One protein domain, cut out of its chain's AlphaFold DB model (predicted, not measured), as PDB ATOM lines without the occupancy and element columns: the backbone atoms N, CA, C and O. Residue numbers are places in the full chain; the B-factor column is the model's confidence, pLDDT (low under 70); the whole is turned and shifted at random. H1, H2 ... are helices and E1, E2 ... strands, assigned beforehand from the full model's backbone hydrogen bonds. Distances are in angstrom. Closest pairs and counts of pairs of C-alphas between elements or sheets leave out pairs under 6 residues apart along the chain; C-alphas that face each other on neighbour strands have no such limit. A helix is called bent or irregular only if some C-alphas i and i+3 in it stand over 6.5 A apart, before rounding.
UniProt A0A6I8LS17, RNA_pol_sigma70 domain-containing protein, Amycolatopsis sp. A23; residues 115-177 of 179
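AT A GLANCE: This is residues 115 to 177 of the 179 residues of the protein "RNA_pol_sigma70 domain-containing protein" of Amycolatopsis sp. A23 (UniProt A0A6I8LS17). A small two-strand hairpin, E1 and E2, packs on a core of loops, and a single helix, H1, begins at this core and sticks out from it as an arm with residues 166 to 175. A loop, residues 143 to 152, also sticks out from the core. The printed part has 63 residues, with E1, E2 and H1 in that order along the chain; E1 and E2 form an antiparallel sheet of two strands. The class is mixed, helices and strands, though under half of the residues, 26 of 63, are in named elements. The whole is loose, with a radius of gyration of the C-alphas of 14.0 A, and flat, spanning 44 by 31 by 16 A.

HOW THE PARTS SIT: Begin with the sheet, where E1, residues 115 to 118, and E2, residues 122 to 126, form a hairpin. Its strands are antiparallel, with 137 degrees between their N-to-C directions. Look at C-alphas 117 and 123, which face each other at 4.4 A, and at 115 and 125, which face each other at 4.9 A. Then find N 116 and O 124, 2.8 A apart, and N 122 and O 118, 2.9 A apart, both within hydrogen-bond range. Moving outward, H1, residues 159 to 175, is apart from E1. In H1 every O i to N i+4 pair is within hydrogen-bond range.

IN THESE COORDINATES: Find C-alpha 115 at (115.519, 83.003, 172.444), where E1 begins; from there its 4 residues run to Cys 118. E2 has 5 residues and runs from Gly 122 to C-alpha 126 at (110.319, 82.774, 168.995), 12.8 A from first to last C-alpha. H1 has 17 residues and is not bent; start at C-alpha 159, at (114.328, 92.229, 152.343), and follow it over 24.1 A to C-alpha 175 at (124.256, 76.983, 136.523).

THE WHOLE: The two C-alphas farthest apart are those of Ala 146 and Gly 177, at 44.1 A. Two stretches stand free: residues 143 to 152, and residues 166 to 177, of which 166 to 175 belong to H1. Without them the body has 41 residues and spans 26 by 24 by 12 A, with a radius of gyration of 9.5 A. The link from E1 to E2 is tight, with 3 residues, while the link from E2 to H1 is long, with the 32 residues 127 to 158. The printed part has no cut. The mean pLDDT of the printed part is 72.6; look for values under 70 at residues 115 to 117, 121, 123 to 129 and 141 to 153.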
ATOM      1  N   LEU A 115     114.439  82.204 173.019       59.81
ATOM      2  CA  LEU A 115     115.519  83.003 172.444       59.81
ATOM      3  C   LEU A 115     116.299  82.143 171.446       59.81
ATOM      4  O   LEU A 115     117.030  81.225 171.817       59.81
ATOM      5  N   GLY A 116     116.130  82.440 170.162       64.94
ATOM      6  CA  GLY A 116     116.870  81.823 169.070       64.94
ATOM      7  C   GLY A 116     118.041  82.693 168.620       64.94
ATOM      8  O   GLY A 116     118.036  83.910 168.792       64.94
ATOM      9  N   ARG A 117     119.058  82.081 168.002       68.94
ATOM     10  CA  ARG A 117     120.197  82.793 167.397       68.94
ATOM     11  C   ARG A 117     120.261  82.523 165.898       68.94
ATOM     12  O   ARG A 117     120.262  81.380 165.454       68.94
ATOM     13  N   CYS A 118     120.366  83.580 165.104       75.25
ATOM     14  CA  CYS A 118     120.556  83.528 163.663       75.25
ATOM     15  C   CYS A 118     121.924  84.105 163.289       75.25
ATOM     16  O   CYS A 118     122.264  85.217 163.683       75.25
ATOM     17  N   ALA A 119     122.677  83.407 162.437       71.81
ATOM     18  CA  ALA A 119     123.958  83.906 161.927       71.81
ATOM     19  C   ALA A 119     123.837  85.216 161.118       71.81
ATOM     20  O   ALA A 119     124.820  85.932 160.969       71.81
ATOM     21  N   ARG A 120     122.644  85.534 160.592       70.25
ATOM     22  CA  ARG A 120     122.402  86.708 159.736       70.25
ATOM     23  C   ARG A 120     121.790  87.902 160.465       70.25
ATOM     24  O   ARG A 120     121.996  89.031 160.037       70.25
ATOM     25  N   HIS A 121     121.006  87.649 161.509       67.81
ATOM     26  CA  HIS A 121     120.205  88.678 162.181       67.81
ATOM     27  C   HIS A 121     120.404  88.715 163.703       67.81
ATOM     28  O   HIS A 121     119.721  89.474 164.377       67.81
ATOM     29  N   GLY A 122     121.330  87.925 164.254       71.94
ATOM     30  CA  GLY A 122     121.575  87.890 165.695       71.94
ATOM     31  C   GLY A 122     120.475  87.154 166.460       71.94
ATOM     32  O   GLY A 122     119.907  86.183 165.958       71.94
ATOM     33  N   TYR A 123     120.226  87.576 167.697       65.12
ATOM     34  CA  TYR A 123     119.227  86.959 168.569       65.12
ATOM     35  C   TYR A 123     117.802  87.383 168.198       65.12
ATOM     36  O   TYR A 123     117.581  88.509 167.757       65.12
ATOM     37  N   PHE A 124     116.842  86.474 168.364       66.12
ATOM     38  CA  PHE A 124     115.427  86.717 168.096       66.12
ATOM     39  C   PHE A 124     114.528  85.973 169.085       66.12
ATOM     40  O   PHE A 124     114.915  84.959 169.660       66.12
ATOM     41  N   GLU A 125     113.306  86.466 169.231       65.50
ATOM     42  CA  GLU A 125     112.271  85.898 170.087       65.50
ATOM     43  C   GLU A 125     111.337  84.999 169.273       65.50
ATOM     44  O   GLU A 125     110.746  85.448 168.291       65.50
ATOM     45  N   LEU A 126     111.212  83.724 169.651       67.38
ATOM     46  CA  LEU A 126     110.319  82.774 168.995       67.38
ATOM     47  C   LEU A 126     109.087  82.518 169.866       67.38
ATOM     48  O   LEU A 126     109.173  81.837 170.886       67.38
ATOM     49  N   ALA A 127     107.940  83.044 169.438       64.88
ATOM     50  CA  ALA A 127     106.650  82.707 170.028       64.88
ATOM     51  C   ALA A 127     106.127  81.381 169.457       64.88
ATOM     52  O   ALA A 127     106.333  81.076 168.272       64.88
ATOM     53  N   THR A 128     105.420  80.611 170.279       61.06
ATOM     54  CA  THR A 128     104.762  79.362 169.879       61.06
ATOM     55  C   THR A 128     103.805  79.627 168.710       61.06
ATOM     56  O   THR A 128     102.907  80.455 168.812       61.06
ATOM     57  N   GLY A 129     104.021  78.961 167.570       67.69
ATOM     58  CA  GLY A 129     103.215  79.162 166.354       67.69
ATOM     59  C   GLY A 129     103.724  80.241 165.385       67.69
ATOM     60  O   GLY A 129     103.037  80.566 164.419       67.69
ATOM     61  N   SER A 130     104.930  80.782 165.589       70.88
ATOM     62  CA  SER A 130     105.541  81.721 164.638       70.88
ATOM     63  C   SER A 130     105.902  81.041 163.310       70.88
ATOM     64  O   SER A 130     106.661  80.072 163.287       70.88
ATOM     65  N   ALA A 131     105.434  81.585 162.182       78.62
ATOM     66  CA  ALA A 131     105.904  81.167 160.859       78.62
ATOM     67  C   ALA A 131     107.386  81.542 160.673       78.62
ATOM     68  O   ALA A 131     107.795  82.650 161.021       78.62
ATOM     69  N   LEU A 132     108.198  80.641 160.113       81.94
ATOM     70  CA  LEU A 132     109.644  80.831 159.950       81.94
ATOM     71  C   LEU A 132     110.022  81.225 158.521       81.94
ATOM     72  O   LEU A 132     109.398  80.805 157.549       81.94
ATOM     73  N   CYS A 133     111.085  82.016 158.388       82.69
ATOM     74  CA  CYS A 133     111.640  82.410 157.096       82.69
ATOM     75  C   CYS A 133     112.219  81.206 156.337       82.69
ATOM     76  O   CYS A 133     112.988  80.426 156.892       82.69
ATOM     77  N   SER A 134     111.985  81.120 155.023       84.06
ATOM     78  CA  SER A 134     112.483  80.004 154.197       84.06
ATOM     79  C   SER A 134     114.014  79.954 154.008       84.06
ATOM     80  O   SER A 134     114.518  79.092 153.294       84.06
ATOM     81  N   ILE A 135     114.774  80.901 154.571       83.62
ATOM     82  CA  ILE A 135     116.243  80.991 154.417       83.62
ATOM     83  C   ILE A 135     116.977  80.941 155.758       83.62
ATOM     84  O   ILE A 135     118.155  80.592 155.798       83.62
ATOM     85  N   CYS A 136     116.334  81.343 156.851       82.06
ATOM     86  CA  CYS A 136     116.982  81.477 158.149       82.06
ATOM     87  C   CYS A 136     115.987  81.187 159.275       82.06
ATOM     88  O   CYS A 136     114.799  81.420 159.076       82.06
ATOM     89  N   PRO A 137     116.450  80.798 160.475       78.69
ATOM     90  CA  PRO A 137     115.566  80.398 161.574       78.69
ATOM     91  C   PRO A 137     114.776  81.556 162.212       78.69
ATOM     92  O   PRO A 137     114.139  81.363 163.236       78.69
ATOM     93  N   CYS A 138     114.813  82.763 161.642       81.69
ATOM     94  CA  CYS A 138     114.085  83.911 162.172       81.69
ATOM     95  C   CYS A 138     112.572  83.788 161.928       81.69
ATOM     96  O   CYS A 138     112.171  83.436 160.808       81.69
ATOM     97  N   PRO A 139     111.738  84.180 162.906       81.69
ATOM     98  CA  PRO A 139     110.305  84.298 162.714       81.69
ATOM     99  C   PRO A 139     110.003  85.398 161.698       81.69
ATOM    100  O   PRO A 139     110.639  86.455 161.653       81.69
ATOM    101  N   ILE A 140     109.011  85.139 160.859       79.62
ATOM    102  CA  ILE A 140     108.384  86.140 160.014       79.62
ATOM    103  C   ILE A 140     107.459  86.899 160.950       79.62
ATOM    104  O   ILE A 140     106.341  86.468 161.210       79.62
ATOM    105  N   THR A 141     107.963  87.984 161.538       65.25
ATOM    106  CA  THR A 141     107.187  88.796 162.473       65.25
ATOM    107  C   THR A 141     105.895  89.247 161.790       65.25
ATOM    108  O   THR A 141     105.894  90.093 160.888       65.25
ATOM    109  N   ALA A 142     104.777  88.649 162.206       55.47
ATOM    110  CA  ALA A 142     103.445  89.159 161.945       55.47
ATOM    111  C   ALA A 142     103.313  90.423 162.792       55.47
ATOM    112  O   ALA A 142     102.868  90.388 163.936       55.47
ATOM    113  N   ALA A 143     103.814  91.544 162.277       44.03
ATOM    114  CA  ALA A 143     103.567  92.831 162.892       44.03
ATOM    115  C   ALA A 143     102.047  93.022 162.944       44.03
ATOM    116  O   ALA A 143     101.424  93.301 161.926       44.03
ATOM    117  N   ARG A 144     101.475  92.796 164.132       41.66
ATOM    118  CA  ARG A 144     100.199  93.331 164.609       41.66
ATOM    119  C   ARG A 144      99.113  93.388 163.540       41.66
ATOM    120  O   ARG A 144      98.841  94.445 162.983       41.66
ATOM    121  N   SER A 145      98.461  92.263 163.290       38.75
ATOM    122  CA  SER A 145      97.011  92.235 163.096       38.75
ATOM    123  C   SER A 145      96.566  90.820 162.757       38.75
ATOM    124  O   SER A 145      97.006  90.224 161.776       38.75
ATOM    125  N   ALA A 146      95.572  90.340 163.494       45.00
ATOM    126  CA  ALA A 146      94.642  89.303 163.060       45.00
ATOM    127  C   ALA A 146      93.845  89.704 161.781       45.00
ATOM    128  O   ALA A 146      92.743  89.222 161.558       45.00
ATOM    129  N   ALA A 147      94.382  90.601 160.939       45.81
ATOM    130  CA  ALA A 147      93.742  91.207 159.772       45.81
ATOM    131  C   ALA A 147      94.455  90.875 158.445       45.81
ATOM    132  O   ALA A 147      94.202  91.522 157.436       45.81
ATOM    133  N   SER A 148      95.331  89.865 158.407       50.12
ATOM    134  CA  SER A 148      96.004  89.427 157.169       50.12
ATOM    135  C   SER A 148      95.638  88.004 156.730       50.12
ATOM    136  O   SER A 148      96.399  87.352 156.024       50.12
ATOM    137  N   HIS A 149      94.439  87.525 157.078       54.50
ATOM    138  CA  HIS A 149      93.880  86.312 156.460       54.50
ATOM    139  C   HIS A 149      93.489  86.517 154.985       54.50
ATOM    140  O   HIS A 149      93.302  85.548 154.254       54.50
ATOM    141  N   LEU A 150      93.411  87.769 154.525       55.75
ATOM    142  CA  LEU A 150      93.118  88.131 153.140       55.75
ATOM    143  C   LEU A 150      94.411  88.557 152.423       55.75
ATOM    144  O   LEU A 150      94.624  89.730 152.130       55.75
ATOM    145  N   GLY A 151      95.320  87.608 152.183       57.19
ATOM    146  CA  GLY A 151      96.554  87.858 151.432       57.19
ATOM    147  C   GLY A 151      97.473  86.640 151.319       57.19
ATOM    148  O   GLY A 151      97.412  85.718 152.129       57.19
ATOM    149  N   ARG A 152      98.353  86.627 150.304       60.09
ATOM    150  CA  ARG A 152      99.392  85.592 150.164       60.09
ATOM    151  C   ARG A 152     100.378  85.716 151.338       60.09
ATOM    152  O   ARG A 152     100.903  86.815 151.542       60.09
ATOM    153  N   PRO A 153     100.657  84.635 152.085       64.81
ATOM    154  CA  PRO A 153     101.530  84.695 153.250       64.81
ATOM    155  C   PRO A 153     102.932  85.196 152.879       64.81
ATOM    156  O   PRO A 153     103.433  84.974 151.773       64.81
ATOM    157  N   ARG A 154     103.564  85.920 153.809       72.56
ATOM    158  CA  ARG A 154     104.953  86.371 153.655       72.56
ATOM    159  C   ARG A 154     105.878  85.170 153.869       72.56
ATOM    160  O   ARG A 154     105.732  84.479 154.865       72.56
ATOM    161  N   ASP A 155     106.859  84.997 152.982       80.75
ATOM    162  CA  ASP A 155     107.805  83.862 153.009       80.75
ATOM    163  C   ASP A 155     109.168  84.204 153.674       80.75
ATOM    164  O   ASP A 155     109.991  83.325 153.942       80.75
ATOM    165  N   TYR A 156     109.458  85.491 153.928       84.94
ATOM    166  CA  TYR A 156     110.781  85.954 154.385       84.94
ATOM    167  C   TYR A 156     110.703  86.975 155.526       84.94
ATOM    168  O   TYR A 156     109.865  87.874 155.503       84.94
ATOM    169  N   CYS A 157     111.653  86.904 156.466       82.12
ATOM    170  CA  CYS A 157     111.736  87.813 157.620       82.12
ATOM    171  C   CYS A 157     112.300  89.213 157.294       82.12
ATOM    172  O   CYS A 157     112.087  90.149 158.054       82.12
ATOM    173  N   SER A 158     113.033  89.385 156.186       83.00
ATOM    174  CA  SER A 158     113.632  90.670 155.789       83.00
ATOM    175  C   SER A 158     113.844  90.770 154.273       83.00
ATOM    176  O   SER A 158     113.926  89.756 153.569       83.00
ATOM    177  N   ASN A 159     113.990  91.997 153.755       83.12
ATOM    178  CA  ASN A 159     114.328  92.229 152.343       83.12
ATOM    179  C   ASN A 159     115.689  91.623 151.966       83.12
ATOM    180  O   ASN A 159     115.841  91.102 150.861       83.12
ATOM    181  N   ALA A 160     116.649  91.607 152.896       84.19
ATOM    182  CA  ALA A 160     117.947  90.965 152.698       84.19
ATOM    183  C   ALA A 160     117.807  89.450 152.461       84.19
ATOM    184  O   ALA A 160     118.448  88.903 151.558       84.19
ATOM    185  N   CYS A 161     116.926  88.773 153.208       85.75
ATOM    186  CA  CYS A 161     116.586  87.372 152.956       85.75
ATOM    187  C   CYS A 161     115.884  87.197 151.605       85.75
ATOM    188  O   CYS A 161     116.329  86.386 150.793       85.75
ATOM    189  N   ARG A 162     114.876  88.015 151.282       86.81
ATOM    190  CA  ARG A 162     114.198  87.954 149.974       86.81
ATOM    191  C   ARG A 162     115.184  88.074 148.801       86.81
ATOM    192  O   ARG A 162     115.163  87.249 147.887       86.81
ATOM    193  N   GLN A 163     116.088  89.054 148.846       86.50
ATOM    194  CA  GLN A 163     117.124  89.249 147.826       86.50
ATOM    195  C   GLN A 163     118.149  88.104 147.797       86.50
ATOM    196  O   GLN A 163     118.673  87.776 146.733       86.50
ATOM    197  N   ALA A 164     118.447  87.466 148.931       87.31
ATOM    198  CA  ALA A 164     119.314  86.290 148.968       87.31
ATOM    199  C   ALA A 164     118.681  85.075 148.271       87.31
ATOM    200  O   ALA A 164     119.363  84.412 147.493       87.31
ATOM    201  N   SER A 165     117.383  84.818 148.478       87.88
ATOM    202  CA  SER A 165     116.649  83.769 147.744       87.88
ATOM    203  C   SER A 165     116.593  84.067 146.247       87.88
ATOM    204  O   SER A 165     116.813  83.171 145.433       87.88
ATOM    205  N   TYR A 166     116.358  85.326 145.864       87.69
ATOM    206  CA  TYR A 166     116.382  85.726 144.456       87.69
ATOM    207  C   TYR A 166     117.756  85.488 143.813       87.69
ATOM    208  O   TYR A 166     117.837  84.884 142.746       87.69
ATOM    209  N   ARG A 167     118.842  85.890 144.490       87.94
ATOM    210  CA  ARG A 167     120.214  85.653 144.016       87.94
ATOM    211  C   ARG A 167     120.531  84.163 143.876       87.94
ATOM    212  O   ARG A 167     121.038  83.776 142.832       87.94
ATOM    213  N   ARG A 168     120.166  83.330 144.862       85.81
ATOM    214  CA  ARG A 168     120.340  81.865 144.791       85.81
ATOM    215  C   ARG A 168     119.604  81.255 143.598       85.81
ATOM    216  O   ARG A 168     120.197  80.486 142.856       85.81
ATOM    217  N   ARG A 169     118.343  81.639 143.369       84.19
ATOM    218  CA  ARG A 169     117.554  81.151 142.224       84.19
ATOM    219  C   ARG A 169     118.118  81.608 140.882       84.19
ATOM    220  O   ARG A 169     118.146  80.828 139.940       84.19
ATOM    221  N   ARG A 170     118.572  82.859 140.787       86.06
ATOM    222  CA  ARG A 170     119.207  83.374 139.568       86.06
ATOM    223  C   ARG A 170     120.525  82.654 139.277       86.06
ATOM    224  O   ARG A 170     120.771  82.346 138.120       86.06
ATOM    225  N   GLN A 171     121.331  82.374 140.302       84.81
ATOM    226  CA  GLN A 171     122.562  81.600 140.148       84.81
ATOM    227  C   GLN A 171     122.256  80.174 139.688       84.81
ATOM    228  O   GLN A 171     122.753  79.775 138.649       84.81
ATOM    229  N   ALA A 172     121.318  79.481 140.341       83.94
ATOM    230  CA  ALA A 172     120.903  78.141 139.930       83.94
ATOM    231  C   ALA A 172     120.396  78.087 138.476       83.94
ATOM    232  O   ALA A 172     120.679  77.136 137.761       83.94
ATOM    233  N   ARG A 173     119.680  79.116 137.995       83.12
ATOM    234  CA  ARG A 173     119.263  79.191 136.580       83.12
ATOM    235  C   ARG A 173     120.445  79.350 135.620       83.12
ATOM    236  O   ARG A 173     120.427  78.727 134.564       83.12
ATOM    237  N   LYS A 174     121.459  80.136 135.998       81.38
ATOM    238  CA  LYS A 174     122.711  80.256 135.236       81.38
ATOM    239  C   LYS A 174     123.496  78.947 135.234       81.38
ATOM    240  O   LYS A 174     123.990  78.553 134.186       81.38
ATOM    241  N   ASP A 175     123.566  78.270 136.378       78.56
ATOM    242  CA  ASP A 175     124.256  76.983 136.523       78.56
ATOM    243  C   ASP A 175     123.576  75.885 135.678       78.56
ATOM    244  O   ASP A 175     124.236  74.979 135.186       78.56
ATOM    245  N   LEU A 176     122.263  76.009 135.443       82.25
ATOM    246  CA  LEU A 176     121.478  75.161 134.537       82.25
ATOM    247  C   LEU A 176     121.547  75.593 133.057       82.25
ATOM    248  O   LEU A 176     120.799  75.066 132.237       82.25
ATOM    249  N   GLY A 177     122.409  76.552 132.699       73.44
ATOM    250  CA  GLY A 177     122.661  76.949 131.309       73.44
ATOM    251  C   GLY A 177     121.609  77.864 130.673       73.44
ATOM    252  O   GLY A 177     121.690  78.145 129.480       73.44
TER     253      GLY A 177